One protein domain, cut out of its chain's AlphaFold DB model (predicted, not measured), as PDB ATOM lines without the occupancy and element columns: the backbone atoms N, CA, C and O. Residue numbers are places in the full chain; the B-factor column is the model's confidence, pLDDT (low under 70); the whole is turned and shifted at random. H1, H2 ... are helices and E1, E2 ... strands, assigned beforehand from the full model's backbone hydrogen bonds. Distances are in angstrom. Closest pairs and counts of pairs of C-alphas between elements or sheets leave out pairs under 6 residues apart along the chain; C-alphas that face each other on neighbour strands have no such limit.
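What this domain is: This is residues 3 to 40 and 49 to 118 of the 127 residues of an uncharacterized protein of Comamonas testosteroni TK102 (UniProt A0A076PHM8). Two antiparallel sheets stand face to face as a sandwich with their strands crossed: a larger, strongly twisted and curled sheet of E5 to E9, and a smaller one of E1 to E4. The short helix H1 sits by E5 and E6 and only grazes the larger sheet. The printed part has 108 residues, with nine named strands followed by one named helix, and its class is mostly strand. The sheet orders are E1, E2, E3, E4 and E5, E6, E7, E8, E9. The whole is compact and rounded, with a radius of gyration of the C-alphas of 13.3 A and spans of 37 by 32 by 31 A.

Where its parts are: E1, residues 3 to 5, begins at C-alpha 3 (145.696, 134.186, 144.057). E2 is residues 9 to 16, 20.5 A long, E3 is residues 21 to 28, 23.4 A, and E4 is residues 35 to 37. E5, residues 49 to 54, 17.0 A, begins at C-alpha 49 (130.067, 141.993, 147.188). E6, residues 60 to 68, is the longest strand, 25.5 A. E7, residues 71 to 77, measures 19.6 A, E8, residues 83 to 89, 19.7 A, and E9, residues 92 to 98, 17.3 A. H1, residues 109 to 113, is 6.3 A long and ends at C-alpha 113 (136.112, 143.481, 156.130).

How they stand to each other: E5 to E9 form a meander, each strand the antiparallel neighbour of the one before, and E5 and E9 are its edge strands. Within hydrogen-bond range are N 51 and O 63 of hairpin E5 and E6, 3.0 A, N 66 and O 73 of E6 and E7, 3.0 A, N 74 and O 86 of E7 and E8, 2.9 A, and N 87 and O 95 of E8 and E9, 2.9 A. From edge to edge the strands' lines turn by 81 degrees. E1 to E4 form a second meander, with N 4 and O 11, 2.9 A, N 12 and O 25, 2.9 A, and N 26 and O 35, 2.9 A, within range. The strands of the two sheets stand at 86 degrees; the closest C-alphas of E2 and E7 are those of Leu 13 and Val 75, 7.7 A apart. The closest C-alphas of E6 and H1 are those of Pro 62 and Thr 109, 7.1 A apart. In H1 the O i to N i+4 pair is within hydrogen-bond range. H1 and E3 are apart.

The domain as a whole: The C-alphas of Ser 40 and Asn 57, the two farthest apart, are 38.0 A apart. Residues 41 to 48 are not printed, and C-alphas 40 and 49 are 18.1 A apart across the cut. Of the links that are printed whole, E3 to E4 and E9 to H1 are short and the others tight. The mean pLDDT of the printed part is 84.6, with residues 17 to 20 and 101 to 111 under 70.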
ATOM      1  N   ALA A   3     145.267 134.691 145.353       87.44
ATOM      2  CA  ALA A   3     145.696 134.186 144.057       87.44
ATOM      3  C   ALA A   3     145.858 132.663 144.087       87.44
ATOM      4  O   ALA A   3     146.373 132.107 145.059       87.44
ATOM      5  N   CYS A   4     145.456 131.993 143.007       87.31
ATOM      6  CA  CYS A   4     145.672 130.561 142.849       87.31
ATOM      7  C   CYS A   4     145.784 130.139 141.380       87.31
ATOM      8  O   CYS A   4     145.341 130.849 140.471       87.31
ATOM      9  N   SER A   5     146.384 128.972 141.153       89.62
ATOM     10  CA  SER A   5     146.323 128.261 139.876       89.62
ATOM     11  C   SER A   5     145.126 127.313 139.865       89.62
ATOM     12  O   SER A   5     144.895 126.612 140.842       89.62
ATOM     13  N   THR A   6     144.401 127.233 138.753       88.81
ATOM     14  CA  THR A   6     143.389 126.200 138.465       88.81
ATOM     15  C   THR A   6     143.958 125.138 137.505       88.81
ATOM     16  O   THR A   6     143.226 124.530 136.721       88.81
ATOM     17  N   GLY A   7     145.288 124.997 137.457       88.81
ATOM     18  CA  GLY A   7     146.042 124.147 136.531       88.81
ATOM     19  C   GLY A   7     146.377 124.834 135.210       88.81
ATOM     20  O   GLY A   7     147.542 124.980 134.866       88.81
ATOM     21  N   LYS A   8     145.363 125.298 134.471       87.00
ATOM     22  CA  LYS A   8     145.567 125.985 133.175       87.00
ATOM     23  C   LYS A   8     145.536 127.507 133.270       87.00
ATOM     24  O   LYS A   8     146.021 128.192 132.371       87.00
ATOM     25  N   LYS A   9     144.928 128.040 134.329       90.25
ATOM     26  CA  LYS A   9     144.696 129.473 134.506       90.25
ATOM     27  C   LYS A   9     145.144 129.915 135.888       90.25
ATOM     28  O   LYS A   9     145.058 129.155 136.847       90.25
ATOM     29  N   ARG A  10     145.591 131.160 135.987       90.44
ATOM     30  CA  ARG A  10     145.804 131.879 137.235       90.44
ATOM     31  C   ARG A  10     144.621 132.797 137.477       90.44
ATOM     32  O   ARG A  10     144.211 133.551 136.592       90.44
ATOM     33  N   VAL A  11     144.119 132.751 138.700       90.44
ATOM     34  CA  VAL A  11     143.110 133.677 139.199       90.44
ATOM     35  C   VAL A  11     143.731 134.526 140.280       90.44
ATOM     36  O   VAL A  11     144.458 134.007 141.124       90.44
ATOM     37  N   SER A  12     143.418 135.815 140.281       89.50
ATOM     38  CA  SER A  12     143.772 136.705 141.377       89.50
ATOM     39  C   SER A  12     142.654 137.687 141.695       89.50
ATOM     40  O   SER A  12     142.016 138.224 140.789       89.50
ATOM     41  N   LEU A  13     142.469 137.949 142.986       89.88
ATOM     42  CA  LEU A  13     141.679 139.051 143.515       89.88
ATOM     43  C   LEU A  13     142.615 139.942 144.339       89.88
ATOM     44  O   LEU A  13     143.009 139.595 145.462       89.88
ATOM     45  N   CYS A  14     142.985 141.074 143.750       85.75
ATOM     46  CA  CYS A  14     143.972 141.997 144.293       85.75
ATOM     47  C   CYS A  14     143.353 143.346 144.646       85.75
ATOM     48  O   CYS A  14     142.353 143.744 144.058       85.75
ATOM     49  N   MET A  15     143.965 144.065 145.584       81.06
ATOM     50  CA  MET A  15     143.671 145.488 145.750       81.06
ATOM     51  C   MET A  15     144.319 146.249 144.590       81.06
ATOM     52  O   MET A  15     145.462 145.973 144.231       81.06
ATOM     53  N   SER A  16     143.586 147.173 143.983       72.81
ATOM     54  CA  SER A  16     144.105 148.094 142.978       72.81
ATOM     55  C   SER A  16     144.769 149.302 143.656       72.81
ATOM     56  O   SER A  16     144.497 149.590 144.824       72.81
ATOM     57  N   GLY A  17     145.656 149.994 142.933       62.12
ATOM     58  CA  GLY A  17     146.623 150.961 143.476       62.12
ATOM     59  C   GLY A  17     146.067 152.153 144.270       62.12
ATOM     60  O   GLY A  17     146.838 152.806 144.960       62.12
ATOM     61  N   SER A  18     144.757 152.421 144.234       61.47
ATOM     62  CA  SER A  18     144.091 153.432 145.076       61.47
ATOM     63  C   SER A  18     143.768 152.939 146.498       61.47
ATOM     64  O   SER A  18     143.185 153.675 147.290       61.47
ATOM     65  N   GLY A  19     144.126 151.697 146.847       57.97
ATOM     66  CA  GLY A  19     144.060 151.166 148.214       57.97
ATOM     67  C   GLY A  19     142.663 150.784 148.710       57.97
ATOM     68  O   GLY A  19     142.564 150.122 149.736       57.97
ATOM     69  N   ASN A  20     141.593 151.122 147.982       65.06
ATOM     70  CA  ASN A  20     140.219 150.805 148.391       65.06
ATOM     71  C   ASN A  20     139.352 150.210 147.269       65.06
ATOM     72  O   ASN A  20     138.127 150.262 147.308       65.06
ATOM     73  N   GLN A  21     139.982 149.669 146.229       77.12
ATOM     74  CA  GLN A  21     139.287 149.057 145.099       77.12
ATOM     75  C   GLN A  21     139.840 147.661 144.856       77.12
ATOM     76  O   GLN A  21     141.044 147.448 144.960       77.12
ATOM     77  N   LEU A  22     138.974 146.710 144.517       86.19
ATOM     78  CA  LEU A  22     139.380 145.363 144.132       86.19
ATOM     79  C   LEU A  22     139.519 145.245 142.613       86.19
ATOM     80  O   LEU A  22     138.841 145.930 141.850       86.19
ATOM     81  N   ALA A  23     140.393 144.340 142.191       89.06
ATOM     82  CA  ALA A  23     140.557 143.922 140.814       89.06
ATOM     83  C   ALA A  23     140.608 142.394 140.748       89.06
ATOM     84  O   ALA A  23     141.414 141.746 141.418       89.06
ATOM     85  N   TYR A  24     139.742 141.824 139.920       91.94
ATOM     86  CA  TYR A  24     139.733 140.416 139.563       91.94
ATOM     87  C   TYR A  24     140.454 140.213 138.233       91.94
ATOM     88  O   TYR A  24     140.207 140.940 137.268       91.94
ATOM     89  N   ARG A  25     141.294 139.180 138.163       92.06
ATOM     90  CA  ARG A  25     141.960 138.737 136.937       92.06
ATOM     91  C   ARG A  25     141.852 137.222 136.794       92.06
ATOM     92  O   ARG A  25     142.144 136.494 137.739       92.06
ATOM     93  N   LEU A  26     141.510 136.772 135.588       91.94
ATOM     94  CA  LEU A  26     141.652 135.393 135.119       91.94
ATOM     95  C   LEU A  26     142.530 135.408 133.870       91.94
ATOM     96  O   LEU A  26     142.213 136.101 132.903       91.94
ATOM     97  N   ALA A  27     143.626 134.664 133.884       91.75
ATOM     98  CA  ALA A  27     144.557 134.578 132.761       91.75
ATOM     99  C   ALA A  27     145.094 133.148 132.625       91.75
ATOM    100  O   ALA A  27     145.177 132.458 133.639       91.75
ATOM    101  N   PRO A  28     145.525 132.695 131.439       91.56
ATOM    102  CA  PRO A  28     146.441 131.564 131.329       91.56
ATOM    103  C   PRO A  28     147.708 131.818 132.165       91.56
ATOM    104  O   PRO A  28     148.056 132.976 132.401       91.56
ATOM    105  N   ILE A  29     148.397 130.760 132.611       83.88
ATOM    106  CA  ILE A  29     149.556 130.866 133.530       83.88
ATOM    107  C   ILE A  29     150.643 131.836 133.027       83.88
ATOM    108  O   ILE A  29     151.182 132.581 133.845       83.88
ATOM    109  N   ASP A  30     150.834 131.927 131.707       82.00
ATOM    110  CA  ASP A  30     151.790 132.830 131.045       82.00
ATOM    111  C   ASP A  30     151.125 133.690 129.953       82.00
ATOM    112  O   ASP A  30     151.746 134.103 128.976       82.00
ATOM    113  N   GLY A  31     149.818 133.922 130.090       84.62
ATOM    114  CA  GLY A  31     149.010 134.602 129.085       84.62
ATOM    115  C   GLY A  31     148.541 135.996 129.488       84.62
ATOM    116  O   GLY A  31     148.587 136.427 130.649       84.62
ATOM    117  N   VAL A  32     147.996 136.695 128.495       86.00
ATOM    118  CA  VAL A  32     147.211 137.909 128.728       86.00
ATOM    119  C   VAL A  32     145.917 137.572 129.487       86.00
ATOM    120  O   VAL A  32     145.390 136.467 129.335       86.00
ATOM    121  N   PRO A  33     145.397 138.485 130.330       85.94
ATOM    122  CA  PRO A  33     144.102 138.291 130.973       85.94
ATOM    123  C   PRO A  33     142.999 137.973 129.960       85.94
ATOM    124  O   PRO A  33     142.741 138.759 129.054       85.94
ATOM    125  N   GLU A  34     142.309 136.855 130.162       88.31
ATOM    126  CA  GLU A  34     141.044 136.557 129.480       88.31
ATOM    127  C   GLU A  34     139.881 137.311 130.137       88.31
ATOM    128  O   GLU A  34     138.893 137.650 129.488       88.31
ATOM    129  N   MET A  35     139.992 137.569 131.444       88.88
ATOM    130  CA  MET A  35     139.031 138.363 132.194       88.88
ATOM    131  C   MET A  35     139.757 139.337 133.109       88.88
ATOM    132  O   MET A  35     140.620 138.942 133.895       88.88
ATOM    133  N   LEU A  36     139.340 140.595 133.041       89.75
ATOM    134  CA  LEU A  36     139.702 141.649 133.974       89.75
ATOM    135  C   LEU A  36     138.413 142.316 134.456       89.75
ATOM    136  O   LEU A  36     137.535 142.628 133.646       89.75
ATOM    137  N   TYR A  37     138.288 142.521 135.764       90.19
ATOM    138  CA  TYR A  37     137.172 143.265 136.336       90.19
ATOM    139  C   TYR A  37     137.628 144.152 137.507       90.19
ATOM    140  O   TYR A  37     138.273 143.637 138.418       90.19
ATOM    141  N   PRO A  38     137.269 145.447 137.521       87.00
ATOM    142  CA  PRO A  38     136.631 146.168 136.421       87.00
ATOM    143  C   PRO A  38     137.570 146.253 135.207       87.00
ATOM    144  O   PRO A  38     138.789 146.256 135.354       87.00
ATOM    145  N   ALA A  39     137.010 146.307 133.996       79.50
ATOM    146  CA  ALA A  39     137.813 146.413 132.772       79.50
ATOM    147  C   ALA A  39     138.551 147.764 132.660       79.50
ATOM    148  O   ALA A  39     139.575 147.846 131.992       79.50
ATOM    149  N   SER A  40     138.044 148.803 133.335       70.06
ATOM    150  CA  SER A  40     138.696 150.106 133.472       70.06
ATOM    151  C   SER A  40     138.851 150.476 134.945       70.06
ATOM    152  O   SER A  40     137.899 150.358 135.719       70.06
ATOM    153  N   LYS A  49     130.837 142.345 146.006       92.88
ATOM    154  CA  LYS A  49     130.067 141.993 147.188       92.88
ATOM    155  C   LYS A  49     130.825 140.926 147.953       92.88
ATOM    156  O   LYS A  49     131.594 140.168 147.364       92.88
ATOM    157  N   GLN A  50     130.614 140.861 149.254       92.44
ATOM    158  CA  GLN A  50     131.152 139.795 150.094       92.44
ATOM    159  C   GLN A  50     130.030 138.897 150.589       92.44
ATOM    160  O   GLN A  50     128.889 139.329 150.710       92.44
ATOM    161  N   GLY A  51     130.361 137.660 150.914       92.19
ATOM    162  CA  GLY A  51     129.434 136.764 151.577       92.19
ATOM    163  C   GLY A  51     130.156 135.599 152.226       92.19
ATOM    164  O   GLY A  51     131.377 135.456 152.151       92.19
ATOM    165  N   THR A  52     129.387 134.763 152.904       90.94
ATOM    166  CA  THR A  52     129.856 133.504 153.476       90.94
ATOM    167  C   THR A  52     128.840 132.429 153.142       90.94
ATOM    168  O   THR A  52     127.637 132.676 153.162       90.94
ATOM    169  N   GLN A  53     129.327 131.242 152.815       89.75
ATOM    170  CA  GLN A  53     128.508 130.052 152.612       89.75
ATOM    171  C   GLN A  53     129.017 128.920 153.498       89.75
ATOM    172  O   GLN A  53     130.146 128.967 153.983       89.75
ATOM    173  N   VAL A  54     128.210 127.881 153.665       86.50
ATOM    174  CA  VAL A  54     128.631 126.657 154.346       86.50
ATOM    175  C   VAL A  54     129.169 125.684 153.299       86.50
ATOM    176  O   VAL A  54     128.479 125.351 152.339       86.50
ATOM    177  N   GLY A  55     130.425 125.272 153.449       81.94
ATOM    178  CA  GLY A  55     131.060 124.265 152.605       81.94
ATOM    179  C   GLY A  55     130.562 122.851 152.915       81.94
ATOM    180  O   GLY A  55     129.896 122.610 153.918       81.94
ATOM    181  N   ALA A  56     130.940 121.882 152.077       79.62
ATOM    182  CA  ALA A  56     130.491 120.487 152.197       79.62
ATOM    183  C   ALA A  56     130.850 119.815 153.540       79.62
ATOM    184  O   ALA A  56     130.201 118.860 153.950       79.62
ATOM    185  N   ASN A  57     131.874 120.311 154.233       81.50
ATOM    186  CA  ASN A  57     132.308 119.834 155.546       81.50
ATOM    187  C   ASN A  57     131.699 120.633 156.718       81.50
ATOM    188  O   ASN A  57     132.195 120.544 157.838       81.50
ATOM    189  N   GLY A  58     130.681 121.459 156.461       83.56
ATOM    190  CA  GLY A  58     130.038 122.309 157.465       83.56
ATOM    191  C   GLY A  58     130.820 123.575 157.832       83.56
ATOM    192  O   GLY A  58     130.343 124.365 158.644       83.56
ATOM    193  N   GLN A  59     132.004 123.807 157.253       85.06
ATOM    194  CA  GLN A  59     132.812 124.987 157.562       85.06
ATOM    195  C   GLN A  59     132.365 126.216 156.771       85.06
ATOM    196  O   GLN A  59     131.981 126.120 155.606       85.06
ATOM    197  N   ALA A  60     132.482 127.394 157.384       87.88
ATOM    198  CA  ALA A  60     132.273 128.663 156.701       87.88
ATOM    199  C   ALA A  60     133.333 128.876 155.604       87.88
ATOM    200  O   ALA A  60     134.538 128.776 155.845       87.88
ATOM    201  N   VAL A  61     132.877 129.200 154.397       89.38
ATOM    202  CA  VAL A  61     133.705 129.542 153.243       89.38
ATOM    203  C   VAL A  61     133.368 130.977 152.836       89.38
ATOM    204  O   VAL A  61     132.274 131.220 152.314       89.38
ATOM    205  N   PRO A  62     134.258 131.951 153.080       90.94
ATOM    206  CA  PRO A  62     134.037 133.312 152.634       90.94
ATOM    207  C   PRO A  62     134.181 133.381 151.113       90.94
ATOM    208  O   PRO A  62     134.927 132.609 150.498       90.94
ATOM    209  N   TYR A  63     133.478 134.327 150.507       93.00
ATOM    210  CA  TYR A  63     133.613 134.619 149.092       93.00
ATOM    211  C   TYR A  63     133.477 136.112 148.801       93.00
ATOM    212  O   TYR A  63     132.860 136.867 149.552       93.00
ATOM    213  N   VAL A  64     134.044 136.513 147.668       93.56
ATOM    214  CA  VAL A  64     133.813 137.807 147.031       93.56
ATOM    215  C   VAL A  64     133.212 137.560 145.663       93.56
ATOM    216  O   VAL A  64     133.736 136.754 144.894       93.56
ATOM    217  N   SER A  65     132.135 138.264 145.344       95.25
ATOM    218  CA  SER A  65     131.436 138.138 144.074       95.25
ATOM    219  C   SER A  65     131.326 139.463 143.336       95.25
ATOM    220  O   SER A  65     131.440 140.536 143.922       95.25
ATOM    221  N   PHE A  66     131.094 139.386 142.033       94.31
ATOM    222  CA  PHE A  66     130.707 140.525 141.211       94.31
ATOM    223  C   PHE A  66     129.904 140.046 140.002       94.31
ATOM    224  O   PHE A  66     130.019 138.894 139.572       94.31
ATOM    225  N   ASP A  67     129.111 140.956 139.445       93.38
ATOM    226  CA  ASP A  67     128.321 140.713 138.244       93.38
ATOM    227  C   ASP A  67     128.999 141.344 137.017       93.38
ATOM    228  O   ASP A  67     129.512 142.467 137.063       93.38
ATOM    229  N   LYS A  68     128.983 140.621 135.895       91.25
ATOM    230  CA  LYS A  68     129.423 141.098 134.580       91.25
ATOM    231  C   LYS A  68     128.418 140.639 133.527       91.25
ATOM    232  O   LYS A  68     128.513 139.537 132.987       91.25
ATOM    233  N   GLY A  69     127.445 141.501 133.233       91.50
ATOM    234  CA  GLY A  69     126.300 141.144 132.396       91.50
ATOM    235  C   GLY A  69     125.467 140.051 133.067       91.50
ATOM    236  O   GLY A  69     125.120 140.171 134.235       91.50
ATOM    237  N   ILE A  70     125.191 138.967 132.339       94.56
ATOM    238  CA  ILE A  70     124.429 137.809 132.841       94.56
ATOM    239  C   ILE A  70     125.248 136.848 133.715       94.56
ATOM    240  O   ILE A  70     124.721 135.830 134.170       94.56
ATOM    241  N   TYR A  71     126.540 137.126 133.896       95.25
ATOM    242  CA  TYR A  71     127.446 136.271 134.648       95.25
ATOM    243  C   TYR A  71     127.674 136.813 136.053       95.25
ATOM    244  O   TYR A  71     127.928 138.007 136.223       95.25
ATOM    245  N   ARG A  72     127.684 135.915 137.035       95.75
ATOM    246  CA  ARG A  72     128.188 136.174 138.385       95.75
ATOM    247  C   ARG A  72     129.459 135.363 138.576       95.75
ATOM    248  O   ARG A  72     129.466 134.153 138.363       95.75
ATOM    249  N   TYR A  73     130.525 136.030 138.987       95.25
ATOM    250  CA  TYR A  73     131.783 135.393 139.356       95.25
ATOM    251  C   TYR A  73     131.906 135.452 140.868       95.25
ATOM    252  O   TYR A  73     131.701 136.518 141.442       95.25
ATOM    253  N   ALA A  74     132.250 134.338 141.504       95.06
ATOM    254  CA  ALA A  74     132.487 134.278 142.936       95.06
ATOM    255  C   ALA A  74     133.829 133.605 143.224       95.06
ATOM    256  O   ALA A  74     134.011 132.418 142.957       95.06
ATOM    257  N   VAL A  75     134.767 134.372 143.773       93.88
ATOM    258  CA  VAL A  75     136.032 133.866 144.307       93.88
ATOM    259  C   VAL A  75     135.783 133.445 145.743       93.88
ATOM    260  O   VAL A  75     135.452 134.289 146.572       93.88
ATOM    261  N   TYR A  76     135.933 132.160 146.041       91.75
ATOM    262  CA  TYR A  76     135.714 131.609 147.375       91.75
ATOM    263  C   TYR A  76     136.994 130.967 147.908       91.75
ATOM    264  O   TYR A  76     137.834 130.503 147.133       91.75
ATOM    265  N   GLY A  77     137.158 130.931 149.230       87.38
ATOM    266  CA  GLY A  77     138.345 130.320 149.821       87.38
ATOM    267  C   GLY A  77     138.390 130.375 151.338       87.38
ATOM    268  O   GLY A  77     138.414 131.466 151.892       87.38
ATOM    269  N   SER A  78     138.475 129.224 152.004       78.69
ATOM    270  CA  SER A  78     138.784 129.140 153.448       78.69
ATOM    271  C   SER A  78     139.960 128.223 153.766       78.69
ATOM    272  O   SER A  78     140.722 128.504 154.685       78.69
ATOM    273  N   THR A  79     140.120 127.134 153.016       75.12
ATOM    274  CA  THR A  79     141.184 126.139 153.202       75.12
ATOM    275  C   THR A  79     141.811 125.781 151.859       75.12
ATOM    276  O   THR A  79     141.337 126.202 150.804       75.12
ATOM    277  N   THR A  80     142.859 124.955 151.875       70.56
ATOM    278  CA  THR A  80     143.520 124.473 150.653       70.56
ATOM    279  C   THR A  80     142.595 123.673 149.735       70.56
ATOM    280  O   THR A  80     142.779 123.701 148.519       70.56
ATOM    281  N   THR A  81     141.591 122.997 150.295       75.25
ATOM    282  CA  THR A  81     140.643 122.141 149.566       75.25
ATOM    283  C   THR A  81     139.314 122.830 149.254       75.25
ATOM    284  O   THR A  81     138.571 122.358 148.395       75.25
ATOM    285  N   ALA A  82     139.019 123.957 149.908       84.31
ATOM    286  CA  ALA A  82     137.780 124.717 149.751       84.31
ATOM    287  C   ALA A  82     138.062 126.125 149.212       84.31
ATOM    288  O   ALA A  82     137.774 127.123 149.873       84.31
ATOM    289  N   GLN A  83     138.642 126.198 148.012       87.88
ATOM    290  CA  GLN A  83     138.980 127.452 147.334       87.88
ATOM    291  C   GLN A  83     138.892 127.329 145.809       87.88
ATOM    292  O   GLN A  83     139.207 126.285 145.229       87.88
ATOM    293  N   GLY A  84     138.476 128.409 145.156       91.31
ATOM    294  CA  GLY A  84     138.273 128.411 143.717       91.31
ATOM    295  C   GLY A  84     137.412 129.563 143.230       91.31
ATOM    296  O   GLY A  84     137.267 130.600 143.883       91.31
ATOM    297  N   ILE A  85     136.865 129.367 142.033       93.19
ATOM    298  CA  ILE A  85     136.030 130.333 141.341       93.19
ATOM    299  C   ILE A  85     134.796 129.614 140.849       93.19
ATOM    300  O   ILE A  85     134.882 128.731 139.996       93.19
ATOM    301  N   LEU A  86     133.648 130.052 141.339       94.31
ATOM    302  CA  LEU A  86     132.368 129.626 140.820       94.31
ATOM    303  C   LEU A  86     131.872 130.673 139.824       94.31
ATOM    304  O   LEU A  86     131.917 131.875 140.096       94.31
ATOM    305  N   VAL A  87     131.425 130.214 138.657       94.81
ATOM    306  CA  VAL A  87     130.812 131.069 137.638       94.81
ATOM    307  C   VAL A  87     129.372 130.636 137.436       94.81
ATOM    308  O   VAL A  87     129.100 129.476 137.114       94.81
ATOM    309  N   GLU A  88     128.456 131.582 137.603       96.62
ATOM    310  CA  GLU A  88     127.038 131.413 137.306       96.62
ATOM    311  C   GLU A  88     126.679 132.213 136.058       96.62
ATOM    312  O   GLU A  88     127.186 133.314 135.850       96.62
ATOM    313  N   GLN A  89     125.776 131.679 135.245       96.38
ATOM    314  CA  GLN A  89     125.141 132.373 134.132       96.38
ATOM    315  C   GLN A  89     123.633 132.325 134.354       96.38
ATOM    316  O   GLN A  89     123.065 131.239 134.468       96.38
ATOM    317  N   ASN A  90     122.983 133.490 134.451       94.25
ATOM    318  CA  ASN A  90     121.560 133.592 134.804       94.25
ATOM    319  C   ASN A  90     121.199 132.786 136.072       94.25
ATOM    320  O   ASN A  90     120.191 132.084 136.110       94.25
ATOM    321  N   GLY A  91     122.065 132.827 137.092       92.19
ATOM    322  CA  GLY A  91     121.882 132.109 138.362       92.19
ATOM    323  C   GLY A  91     122.156 130.600 138.315       92.19
ATOM    324  O   GLY A  91     122.103 129.946 139.350       92.19
ATOM    325  N   LYS A  92     122.483 130.025 137.150       93.56
ATOM    326  CA  LYS A  92     122.882 128.617 137.025       93.56
ATOM    327  C   LYS A  92     124.401 128.483 137.058       93.56
ATOM    328  O   LYS A  92     125.080 129.130 136.265       93.56
ATOM    329  N   ARG A  93     124.939 127.586 137.892       94.62
ATOM    330  CA  ARG A  93     126.372 127.235 137.882       94.62
ATOM    331  C   ARG A  93     126.774 126.663 136.518       94.62
ATOM    332  O   ARG A  93     126.231 125.644 136.093       94.62
ATOM    333  N   ILE A  94     127.747 127.298 135.866       95.12
ATOM    334  CA  ILE A  94     128.322 126.846 134.588       95.12
ATOM    335  C   ILE A  94     129.785 126.418 134.709       95.12
ATOM    336  O   ILE A  94     130.272 125.677 133.860       95.12
ATOM    337  N   ALA A  95     130.484 126.848 135.763       93.06
ATOM    338  CA  ALA A  95     131.838 126.398 136.057       93.06
ATOM    339  C   ALA A  95     132.131 126.437 137.562       93.06
ATOM    340  O   ALA A  95     131.669 127.331 138.270       93.06
ATOM    341  N   ASP A  96     132.938 125.477 138.011       92.31
ATOM    342  CA  ASP A  96     133.635 125.475 139.299       92.31
ATOM    343  C   ASP A  96     135.125 125.219 139.008       92.31
ATOM    344  O   ASP A  96     135.530 124.103 138.674       92.31
ATOM    345  N   LEU A  97     135.927 126.284 139.033       91.25
ATOM    346  CA  LEU A  97     137.365 126.241 138.793       91.25
ATOM    347  C   LEU A  97     138.090 126.176 140.137       91.25
ATOM    348  O   LEU A  97     138.416 127.203 140.736       91.25
ATOM    349  N   ARG A  98     138.339 124.955 140.607       90.75
ATOM    350  CA  ARG A  98     139.031 124.716 141.878       90.75
ATOM    351  C   ARG A  98     140.515 125.032 141.776       90.75
ATOM    352  O   ARG A  98     141.154 124.743 140.761       90.75
ATOM    353  N   CYS A  99     141.066 125.604 142.842       89.19
ATOM    354  CA  CYS A  99     142.502 125.820 142.920       89.19
ATOM    355  C   CYS A  99     143.248 124.485 143.067       89.19
ATOM    356  O   CYS A  99     142.776 123.566 143.735       89.19
ATOM    357  N   GLN A 100     144.428 124.398 142.464       86.69
ATOM    358  CA  GLN A 100     145.376 123.303 142.650       86.69
ATOM    359  C   GLN A 100     146.351 123.611 143.800       86.69
ATOM    360  O   GLN A 100     146.418 124.745 144.274       86.69
ATOM    361  N   ALA A 101     147.067 122.582 144.265       62.75
ATOM    362  CA  ALA A 101     147.831 122.580 145.519       62.75
ATOM    363  C   ALA A 101     148.921 123.666 145.624       62.75
ATOM    364  O   ALA A 101     149.271 124.062 146.738       62.75
ATOM    365  N   ASP A 102     149.392 124.203 144.498       57.00
ATOM    366  CA  ASP A 102     150.339 125.318 144.450       57.00
ATOM    367  C   ASP A 102     149.623 126.635 144.792       57.00
ATOM    368  O   ASP A 102     149.218 127.432 143.936       57.00
ATOM    369  N   ARG A 103     149.399 126.838 146.092       60.16
ATOM    370  CA  ARG A 103     148.778 128.044 146.638       60.16
ATOM    371  C   ARG A 103     149.741 129.225 146.535       60.16
ATOM    372  O   ARG A 103     150.896 129.126 146.931       60.16
ATOM    373  N   LEU A 104     149.213 130.379 146.120       59.25
ATOM    374  CA  LEU A 104     149.910 131.660 146.263       59.25
ATOM    375  C   LEU A 104     149.403 132.455 147.483       59.25
ATOM    376  O   LEU A 104     150.212 133.117 148.124       59.25
ATOM    377  N   SER A 105     148.107 132.401 147.849       64.94
ATOM    378  CA  SER A 105     147.535 133.059 149.056       64.94
ATOM    379  C   SER A 105     146.113 132.571 149.410       64.94
ATOM    380  O   SER A 105     145.452 131.949 148.588       64.94
ATOM    381  N   GLU A 106     145.619 132.849 150.628       66.69
ATOM    382  CA  GLU A 106     144.213 132.629 151.051       66.69
ATOM    383  C   GLU A 106     143.397 133.895 150.820       66.69
ATOM    384  O   GLU A 106     143.927 135.009 150.810       66.69
ATOM    385  N   LEU A 107     142.081 133.733 150.718       69.38
ATOM    386  CA  LEU A 107     141.164 134.858 150.757       69.38
ATOM    387  C   LEU A 107     141.094 135.409 152.193       69.38
ATOM    388  O   LEU A 107     140.246 135.024 152.988       69.38
ATOM    389  N   GLY A 108     142.031 136.295 152.541       66.19
ATOM    390  CA  GLY A 108     142.104 136.876 153.885       66.19
ATOM    391  C   GLY A 108     140.868 137.715 154.220       66.19
ATOM    392  O   GLY A 108     140.715 138.815 153.687       66.19
ATOM    393  N   THR A 109     140.023 137.211 155.118       66.88
ATOM    394  CA  THR A 109     138.745 137.816 155.537       66.88
ATOM    395  C   THR A 109     138.908 139.179 156.203       66.88
ATOM    396  O   THR A 109     138.097 140.067 155.961       66.88
ATOM    397  N   SER A 110     139.988 139.390 156.958       67.94
ATOM    398  CA  SER A 110     140.330 140.686 157.565       67.94
ATOM    399  C   SER A 110     140.488 141.801 156.525       67.94
ATOM    400  O   SER A 110     139.999 142.909 156.721       67.94
ATOM    401  N   ASN A 111     141.093 141.484 155.375       68.50
ATOM    402  CA  ASN A 111     141.236 142.425 154.263       68.50
ATOM    403  C   ASN A 111     139.911 142.682 153.533       68.50
ATOM    404  O   ASN A 111     139.777 143.700 152.872       68.50
ATOM    405  N   LEU A 112     138.954 141.750 153.578       72.75
ATOM    406  CA  LEU A 112     137.634 141.957 152.969       72.75
ATOM    407  C   LEU A 112     136.759 142.854 153.840       72.75
ATOM    408  O   LEU A 112     136.065 143.729 153.326       72.75
ATOM    409  N   GLN A 113     136.837 142.668 155.158       75.69
ATOM    410  CA  GLN A 113     136.112 143.481 156.130       75.69
ATOM    411  C   GLN A 113     136.531 144.954 156.067       75.69
ATOM    412  O   GLN A 113     135.667 145.828 156.089       75.69
ATOM    413  N   SER A 114     137.831 145.239 155.916       75.06
ATOM    414  CA  SER A 114     138.333 146.616 155.812       75.06
ATOM    415  C   SER A 114     137.877 147.353 154.547       75.06
ATOM    416  O   SER A 114     137.886 148.579 154.535       75.06
ATOM    417  N   LEU A 115     137.451 146.632 153.503       79.00
ATOM    418  CA  LEU A 115     136.981 147.215 152.241       79.00
ATOM    419  C   LEU A 115     135.509 147.653 152.276       79.00
ATOM    420  O   LEU A 115     135.033 148.244 151.309       79.00
ATOM    421  N   GLY A 116     134.765 147.342 153.345       82.00
ATOM    422  CA  GLY A 116     133.365 147.761 153.480       82.00
ATOM    423  C   GLY A 116     132.443 147.227 152.376       82.00
ATOM    424  O   GLY A 116     131.475 147.892 152.008       82.00
ATOM    425  N   LEU A 117     132.745 146.047 151.817       86.44
ATOM    426  CA  LEU A 117     131.958 145.458 150.731       86.44
ATOM    427  C   LEU A 117     130.516 145.182 151.179       86.44
ATOM    428  O   LEU A 117     130.269 144.672 152.277       86.44
ATOM    429  N   VAL A 118     129.556 145.453 150.296       89.69
ATOM    430  CA  VAL A 118     128.139 145.139 150.535       89.69
ATOM    431  C   VAL A 118     127.945 143.618 150.581       89.69
ATOM    432  O   VAL A 118     128.613 142.879 149.858       89.69
TER     433      VAL A 118